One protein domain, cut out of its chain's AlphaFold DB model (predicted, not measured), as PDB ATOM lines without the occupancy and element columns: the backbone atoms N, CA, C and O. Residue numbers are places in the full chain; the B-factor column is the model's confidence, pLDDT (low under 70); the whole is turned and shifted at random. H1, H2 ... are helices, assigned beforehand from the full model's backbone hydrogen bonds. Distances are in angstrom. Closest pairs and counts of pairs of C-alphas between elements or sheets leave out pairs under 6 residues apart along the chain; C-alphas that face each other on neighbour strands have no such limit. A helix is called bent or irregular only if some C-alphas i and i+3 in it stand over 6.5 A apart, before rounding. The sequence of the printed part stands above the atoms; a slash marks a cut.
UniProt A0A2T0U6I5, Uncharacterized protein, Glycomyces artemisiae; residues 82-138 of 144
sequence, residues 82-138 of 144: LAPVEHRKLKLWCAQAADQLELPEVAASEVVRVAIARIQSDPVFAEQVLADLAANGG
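What this domain is: This is residues 82 to 138 of the 144 residues of an uncharacterized protein of Glycomyces artemisiae (UniProt A0A2T0U6I5). Three helices make a flat, open frame like a loose U: the longest helix, H1, is one arm, H2 is the base, and H3 is the other arm. H2 begins beside residues 90 to 94 of H1, part of the way along that arm, and H3 turns off from the far end of H2, with a gap between the two arms. The printed part has 57 residues with three named helices in the order H1, H2, H3 and no named strand; the class is all helix. The whole is loose, with a radius of gyration of the C-alphas of 13.1 A and spans of 34 by 28 by 15 A.

Where its parts are: H1 holds residues 84 to 100 and is 24.6 A long from first to last C-alpha; it begins at C-alpha 84 at (97.299, 15.706, 17.749) and ends at C-alpha 100 at (94.782, 24.763, 40.527). H2 holds residues 108 to 121 and is 20.1 A long, beginning at C-alpha 108 at (88.288, 23.082, 26.755). H3 holds residues 123 to 136, is 19.8 A long and ends at C-alpha 136 at (101.961, 32.294, 13.133).

How they stand to each other: H1 and H2 only just touch, with 3 pairs of C-alphas within 8 A. H1 touches with residues 90 to 94 alone and H2 with residue 108 alone; the closest C-alphas of the two are those of Cys 94 and Ala 108, 6.8 A apart. Their lines are about perpendicular, at 79 degrees. H2 and H3 touch only at the corner by their link, with residues 118 to 120 of H2 and 125 to 126 of H3 alone. The closest C-alphas of this pair are those of Ile 119 and Ala 126, 4.8 A apart. H2 and H3 run opposite ways at a steep tilt of 62 degrees. H1 and H3 are apart. In H1, H2 and H3, every O i to N i+4 pair is within hydrogen-bond range, and no helix is bent or irregular.

The domain as a whole: The two C-alphas farthest apart are those of Pro 104 and Ala 134, at 35.8 A, while the first and last printed C-alphas, those of Leu 82 and Gly 138, are 13.4 A apart. Residues 131 to 137, of which 131 to 136 belong to H3, stand free. The link from H1 to H2 has 7 residues and is short; the link from H2 to H3 has 1 residue and is tight; no link is long. The printed part runs from residue 82 to residue 138 and has no cut. The mean pLDDT of the printed part is 94.8, and one printed residue, Gly 138, is under 70.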
ATOM      1  N   LEU A  82      92.775  20.743  15.370       90.38
ATOM      2  CA  LEU A  82      94.026  20.815  16.119       90.38
ATOM      3  C   LEU A  82      94.928  19.666  15.690       90.38
ATOM      4  O   LEU A  82      94.467  18.528  15.551       90.38
ATOM      5  N   ALA A  83      96.230  19.924  15.568       91.50
ATOM      6  CA  ALA A  83      97.179  18.828  15.436       91.50
ATOM      7  C   ALA A  83      97.109  17.928  16.692       91.50
ATOM      8  O   ALA A  83      96.890  18.434  17.801       91.50
ATOM      9  N   PRO A  84      97.364  16.608  16.592       94.44
ATOM     10  CA  PRO A  84      97.299  15.706  17.749       94.44
ATOM     11  C   PRO A  84      98.156  16.163  18.941       94.44
ATOM     12  O   PRO A  84      97.780  15.985  20.102       94.44
ATOM     13  N   VAL A  85      99.300  16.794  18.654       94.81
ATOM     14  CA  VAL A  85     100.201  17.372  19.660       94.81
ATOM     15  C   VAL A  85      99.567  18.581  20.358       94.81
ATOM     16  O   VAL A  85      99.659  18.692  21.578       94.81
ATOM     17  N   GLU A  86      98.902  19.469  19.616       94.06
ATOM     18  CA  GLU A  86      98.211  20.645  20.168       94.06
ATOM     19  C   GLU A  86      97.032  20.222  21.048       94.06
ATOM     20  O   GLU A  86      96.895  20.707  22.170       94.06
ATOM     21  N   HIS A  87      96.247  19.237  20.601       95.75
ATOM     22  CA  HIS A  87      95.150  18.685  21.395       95.75
ATOM     23  C   HIS A  87      95.641  18.083  22.724       95.75
ATOM     24  O   HIS A  87      95.056  18.344  23.778       95.75
ATOM     25  N   ARG A  88      96.748  17.320  22.716       97.38
ATOM     26  CA  ARG A  88      97.344  16.790  23.960       97.38
ATOM     27  C   ARG A  88      97.832  17.901  24.889       97.38
ATOM     28  O   ARG A  88      97.592  17.810  26.091       97.38
ATOM     29  N   LYS A  89      98.487  18.937  24.350       96.94
ATOM     30  CA  LYS A  89      98.943  20.100  25.133       96.94
ATOM     31  C   LYS A  89      97.769  20.805  25.812       96.94
ATOM     32  O   LYS A  89      97.834  21.053  27.011       96.94
ATOM     33  N   LEU A  90      96.688  21.054  25.071       96.62
ATOM     34  CA  LEU A  90      95.479  21.670  25.616       96.62
ATOM     35  C   LEU A  90      94.859  20.811  26.724       96.62
ATOM     36  O   LEU A  90      94.561  21.321  27.799       96.62
ATOM     37  N   LYS A  91      94.725  19.499  26.498       96.81
ATOM     38  CA  LYS A  91      94.175  18.577  27.502       96.81
ATOM     39  C   LYS A  91      95.003  18.550  28.791       96.81
ATOM     40  O   LYS A  91      94.429  18.558  29.876       96.81
ATOM     41  N   LEU A  92      96.333  18.530  28.679       97.94
ATOM     42  CA  LEU A  92      97.223  18.564  29.842       97.94
ATOM     43  C   LEU A  92      97.084  19.881  30.613       97.94
ATOM     44  O   LEU A  92      96.989  19.863  31.837       97.94
ATOM     45  N   TRP A  93      97.025  21.007  29.900       98.19
ATOM     46  CA  TRP A  93      96.825  22.313  30.521       98.19
ATOM     47  C   TRP A  93      95.477  22.399  31.247       98.19
ATOM     48  O   TRP A  93      95.430  22.875  32.376       98.19
ATOM     49  N   CYS A  94      94.393  21.872  30.666       98.19
ATOM     50  CA  CYS A  94      93.093  21.810  31.342       98.19
ATOM     51  C   CYS A  94      93.143  20.992  32.639       98.19
ATOM     52  O   CYS A  94      92.545  21.397  33.629       98.19
ATOM     53  N   ALA A  95      93.861  19.864  32.653       97.81
ATOM     54  CA  ALA A  95      94.026  19.064  33.866       97.81
ATOM     55  C   ALA A  95      94.792  19.835  34.956       97.81
ATOM     56  O   ALA A  95      94.380  19.840  36.109       97.81
ATOM     57  N   GLN A  96      95.860  20.545  34.576       98.19
ATOM     58  CA  GLN A  96      96.604  21.415  35.495       98.19
ATOM     59  C   GLN A  96      95.742  22.572  36.012       98.19
ATOM     60  O   GLN A  96      95.789  22.901  37.190       98.19
ATOM     61  N   ALA A  97      94.936  23.188  35.147       98.06
ATOM     62  CA  ALA A  97      94.027  24.257  35.543       98.06
ATOM     63  C   ALA A  97      92.926  23.754  36.490       98.06
ATOM     64  O   ALA A  97      92.548  24.475  37.406       98.06
ATOM     65  N   ALA A  98      92.424  22.531  36.287       98.06
ATOM     66  CA  ALA A  98      91.443  21.914  37.176       98.06
ATOM     67  C   ALA A  98      92.013  21.706  38.582       98.06
ATOM     68  O   ALA A  98      91.367  22.089  39.551       98.06
ATOM     69  N   ASP A  99      93.245  21.200  38.671       98.12
ATOM     70  CA  ASP A  99      93.972  21.037  39.934       98.12
ATOM     71  C   ASP A  99      94.141  22.380  40.666       98.12
ATOM     72  O   ASP A  99      93.769  22.514  41.827       98.12
ATOM     73  N   GLN A 100      94.580  23.423  39.953       98.00
ATOM     74  CA  GLN A 100      94.782  24.763  40.527       98.00
ATOM     75  C   GLN A 100      93.490  25.454  40.980       98.00
ATOM     76  O   GLN A 100      93.518  26.305  41.867       98.00
ATOM     77  N   LEU A 101      92.365  25.145  40.336       97.69
ATOM     78  CA  LEU A 101      91.053  25.691  40.685       97.69
ATOM     79  C   LEU A 101      90.291  24.796  41.673       97.69
ATOM     80  O   LEU A 101      89.161  25.133  42.021       97.69
ATOM     81  N   GLU A 102      90.877  23.667  42.087       97.75
ATOM     82  CA  GLU A 102      90.229  22.620  42.890       97.75
ATOM     83  C   GLU A 102      88.885  22.160  42.284       97.75
ATOM     84  O   GLU A 102      87.910  21.862  42.980       97.75
ATOM     85  N   LEU A 103      88.820  22.112  40.951       96.81
ATOM     86  CA  LEU A 103      87.651  21.677  40.193       96.81
ATOM     87  C   LEU A 103      87.821  20.231  39.713       96.81
ATOM     88  O   LEU A 103      88.934  19.806  39.410       96.81
ATOM     89  N   PRO A 104      86.719  19.476  39.554       96.94
ATOM     90  CA  PRO A 104      86.797  18.108  39.045       96.94
ATOM     91  C   PRO A 104      87.330  18.047  37.607       96.94
ATOM     92  O   PRO A 104      88.055  17.122  37.253       96.94
ATOM     93  N   GLU A 105      86.967  19.021  36.767       95.69
ATOM     94  CA  GLU A 105      87.418  19.108  35.381       95.69
ATOM     95  C   GLU A 105      87.262  20.540  34.851       95.69
ATOM     96  O   GLU A 105      86.305  21.241  35.182       95.69
ATOM     97  N   VAL A 106      88.177  20.952  33.969       97.62
ATOM     98  CA  VAL A 106      88.060  22.179  33.173       97.62
ATOM     99  C   VAL A 106      87.845  21.803  31.709       97.62
ATOM    100  O   VAL A 106      88.744  21.304  31.031       97.62
ATOM    101  N   ALA A 107      86.644  22.069  31.196       96.25
ATOM    102  CA  ALA A 107      86.315  21.797  29.803       96.25
ATOM    103  C   ALA A 107      87.036  22.771  28.859       96.25
ATOM    104  O   ALA A 107      86.990  23.987  29.049       96.25
ATOM    105  N   ALA A 108      87.620  22.259  27.771       94.69
ATOM    106  CA  ALA A 108      88.288  23.082  26.755       94.69
ATOM    107  C   ALA A 108      87.372  24.175  26.163       94.69
ATOM    108  O   ALA A 108      87.831  25.270  25.843       94.69
ATOM    109  N   SER A 109      86.064  23.916  26.064       95.12
ATOM    110  CA  SER A 109      85.087  24.914  25.617       95.12
ATOM    111  C   SER A 109      84.998  26.121  26.550       95.12
ATOM    112  O   SER A 109      84.833  27.240  26.074       95.12
ATOM    113  N   GLU A 110      85.124  25.920  27.862       95.81
ATOM    114  CA  GLU A 110      85.097  27.021  28.831       95.81
ATOM    115  C   GLU A 110      86.364  27.873  28.723       95.81
ATOM    116  O   GLU A 110      86.278  29.097  28.735       95.81
ATOM    117  N   VAL A 111      87.517  27.246  28.472       96.31
ATOM    118  CA  VAL A 111      88.778  27.955  28.195       96.31
ATOM    119  C   VAL A 111      88.623  28.899  27.002       96.31
ATOM    120  O   VAL A 111      88.992  30.070  27.082       96.31
ATOM    121  N   VAL A 112      88.010  28.422  25.915       95.25
ATOM    122  CA  VAL A 112      87.741  29.246  24.727       95.25
ATOM    123  C   VAL A 112      86.780  30.393  25.053       95.25
ATOM    124  O   VAL A 112      87.014  31.523  24.630       95.25
ATOM    125  N   ARG A 113      85.721  30.149  25.835       95.44
ATOM    126  CA  ARG A 113      84.770  31.202  26.241       95.44
ATOM    127  C   ARG A 113      85.439  32.284  27.087       95.44
ATOM    128  O   ARG A 113      85.190  33.465  26.850       95.44
ATOM    129  N   VAL A 114      86.304  31.895  28.023       96.69
ATOM    130  CA  VAL A 114      87.085  32.831  28.846       96.69
ATOM    131  C   VAL A 114      88.076  33.611  27.985       96.69
ATOM    132  O   VAL A 114      88.173  34.825  28.139       96.69
ATOM    133  N   ALA A 115      88.759  32.961  27.039       96.06
ATOM    134  CA  ALA A 115      89.661  33.643  26.113       96.06
ATOM    135  C   ALA A 115      88.921  34.691  25.264       96.06
ATOM    136  O   ALA A 115      89.389  35.822  25.151       96.06
ATOM    137  N   ILE A 116      87.735  34.360  24.738       95.88
ATOM    138  CA  ILE A 116      86.888  35.303  23.991       95.88
ATOM    139  C   ILE A 116      86.474  36.484  24.874       95.88
ATOM    140  O   ILE A 116      86.576  37.632  24.443       95.88
ATOM    141  N   ALA A 117      86.022  36.218  26.102       96.94
ATOM    142  CA  ALA A 117      85.646  37.273  27.037       96.94
ATOM    143  C   ALA A 117      86.837  38.193  27.345       96.94
ATOM    144  O   ALA A 117      86.696  39.413  27.317       96.94
ATOM    145  N   ARG A 118      88.026  37.613  27.552       97.44
ATOM    146  CA  ARG A 118      89.247  38.362  27.845       97.44
ATOM    147  C   ARG A 118      89.697  39.229  26.673       97.44
ATOM    148  O   ARG A 118      90.062  40.371  26.902       97.44
ATOM    149  N   ILE A 119      89.597  38.744  25.433       97.38
ATOM    150  CA  ILE A 119      89.877  39.552  24.229       97.38
ATOM    151  C   ILE A 119      88.988  40.805  24.180       97.38
ATOM    152  O   ILE A 119      89.424  41.851  23.714       97.38
ATOM    153  N   GLN A 120      87.747  40.719  24.662       96.44
ATOM    154  CA  GLN A 120      86.820  41.854  24.657       96.44
ATOM    155  C   GLN A 120      87.053  42.832  25.815       96.44
ATOM    156  O   GLN A 120      86.706  44.004  25.692       96.44
ATOM    157  N   SER A 121      87.604  42.364  26.939       97.12
ATOM    158  CA  SER A 121      87.768  43.170  28.154       97.12
ATOM    159  C   SER A 121      89.190  43.689  28.390       97.12
ATOM    160  O   SER A 121      89.357  44.654  29.130       97.12
ATOM    161  N   ASP A 122      90.209  43.034  27.830       97.75
ATOM    162  CA  ASP A 122      91.632  43.294  28.079       97.75
ATOM    163  C   ASP A 122      92.342  43.641  26.751       97.75
ATOM    164  O   ASP A 122      92.659  42.738  25.967       97.75
ATOM    165  N   PRO A 123      92.586  44.938  26.469       95.69
ATOM    166  CA  PRO A 123      93.165  45.366  25.196       95.69
ATOM    167  C   PRO A 123      94.602  44.866  25.010       95.69
ATOM    168  O   PRO A 123      94.997  44.568  23.887       95.69
ATOM    169  N   VAL A 124      95.364  44.696  26.095       97.44
ATOM    170  CA  VAL A 124      96.740  44.185  26.025       97.44
ATOM    171  C   VAL A 124      96.730  42.725  25.584       97.44
ATOM    172  O   VAL A 124      97.508  42.327  24.717       97.44
ATOM    173  N   PHE A 125      95.817  41.923  26.135       96.19
ATOM    174  CA  PHE A 125      95.651  40.538  25.699       96.19
ATOM    175  C   PHE A 125      95.204  40.452  24.233       96.19
ATOM    176  O   PHE A 125      95.710  39.619  23.483       96.19
ATOM    177  N   ALA A 126      94.298  41.331  23.798       96.94
ATOM    178  CA  ALA A 126      93.867  41.381  22.403       96.94
ATOM    179  C   ALA A 126      95.030  41.706  21.445       96.94
ATOM    180  O   ALA A 126      95.177  41.043  20.417       96.94
ATOM    181  N   GLU A 127      95.887  42.670  21.791       97.19
ATOM    182  CA  GLU A 127      97.082  43.010  21.009       97.19
ATOM    183  C   GLU A 127      98.087  41.855  20.939       97.19
ATOM    184  O   GLU A 127      98.616  41.569  19.865       97.19
ATOM    185  N   GLN A 128      98.309  41.145  22.050       96.44
ATOM    186  CA  GLN A 128      99.163  39.950  22.078       96.44
ATOM    187  C   GLN A 128      98.639  38.864  21.134       96.44
ATOM    188  O   GLN A 128      99.395  38.329  20.324       96.44
ATOM    189  N   VAL A 129      97.330  38.593  21.170       94.94
ATOM    190  CA  VAL A 129      96.695  37.630  20.260       94.94
ATOM    191  C   VAL A 129      96.843  38.070  18.799       94.94
ATOM    192  O   VAL A 129      97.145  37.242  17.942       94.94
ATOM    193  N   LEU A 130      96.675  39.361  18.491       94.94
ATOM    194  CA  LEU A 130      96.886  39.887  17.135       94.94
ATOM    195  C   LEU A 130      98.339  39.722  16.671       94.94
ATOM    196  O   LEU A 130      98.566  39.306  15.532       94.94
ATOM    197  N   ALA A 131      99.313  40.004  17.539       94.88
ATOM    198  CA  ALA A 131     100.731  39.819  17.243       94.88
ATOM    199  C   ALA A 131     101.067  38.341  16.978       94.88
ATOM    200  O   ALA A 131     101.712  38.021  15.975       94.88
ATOM    201  N   ASP A 132     100.559  37.430  17.809       93.56
ATOM    202  CA  ASP A 132     100.751  35.988  17.636       93.56
ATOM    203  C   ASP A 132     100.103  35.471  16.345       93.56
ATOM    204  O   ASP A 132     100.690  34.643  15.639       93.56
ATOM    205  N   LEU A 133      98.913  35.965  15.993       92.38
ATOM    206  CA  LEU A 133      98.241  35.619  14.737       92.38
ATOM    207  C   LEU A 133      98.995  36.152  13.512       92.38
ATOM    208  O   LEU A 133      99.028  35.471  12.481       92.38
ATOM    209  N   ALA A 134      99.610  37.333  13.615       90.69
ATOM    210  CA  ALA A 134     100.452  37.895  12.562       90.69
ATOM    211  C   ALA A 134     101.735  37.073  12.362       90.69
ATOM    212  O   ALA A 134     102.122  36.816  11.221       90.69
ATOM    213  N   ALA A 135     102.352  36.602  13.451       89.88
ATOM    214  CA  ALA A 135     103.565  35.786  13.408       89.88
ATOM    215  C   ALA A 135     103.312  34.351  12.911       89.88
ATOM    216  O   ALA A 135     104.077  33.821  12.108       89.88
ATOM    217  N   ASN A 136     102.228  33.719  13.370       85.50
ATOM    218  CA  ASN A 136     101.961  32.294  13.133       85.50
ATOM    219  C   ASN A 136     100.992  32.025  11.969       85.50
ATOM    220  O   ASN A 136     100.751  30.865  11.620       85.50
ATOM    221  N   GLY A 137     100.443  33.086  11.369       70.12
ATOM    222  CA  GLY A 137      99.546  33.032  10.223       70.12
ATOM    223  C   GLY A 137      98.150  32.543  10.597       70.12
ATOM    224  O   GLY A 137      97.840  31.369  10.415       70.12
ATOM    225  N   GLY A 138      97.274  33.461  11.017       64.75
ATOM    226  CA  GLY A 138      95.889  33.191  11.450       64.75
ATOM    227  C   GLY A 138      94.946  32.489  10.452       64.75
ATOM    228  O   GLY A 138      93.783  32.281  10.768       64.75
TER     229      GLY A 138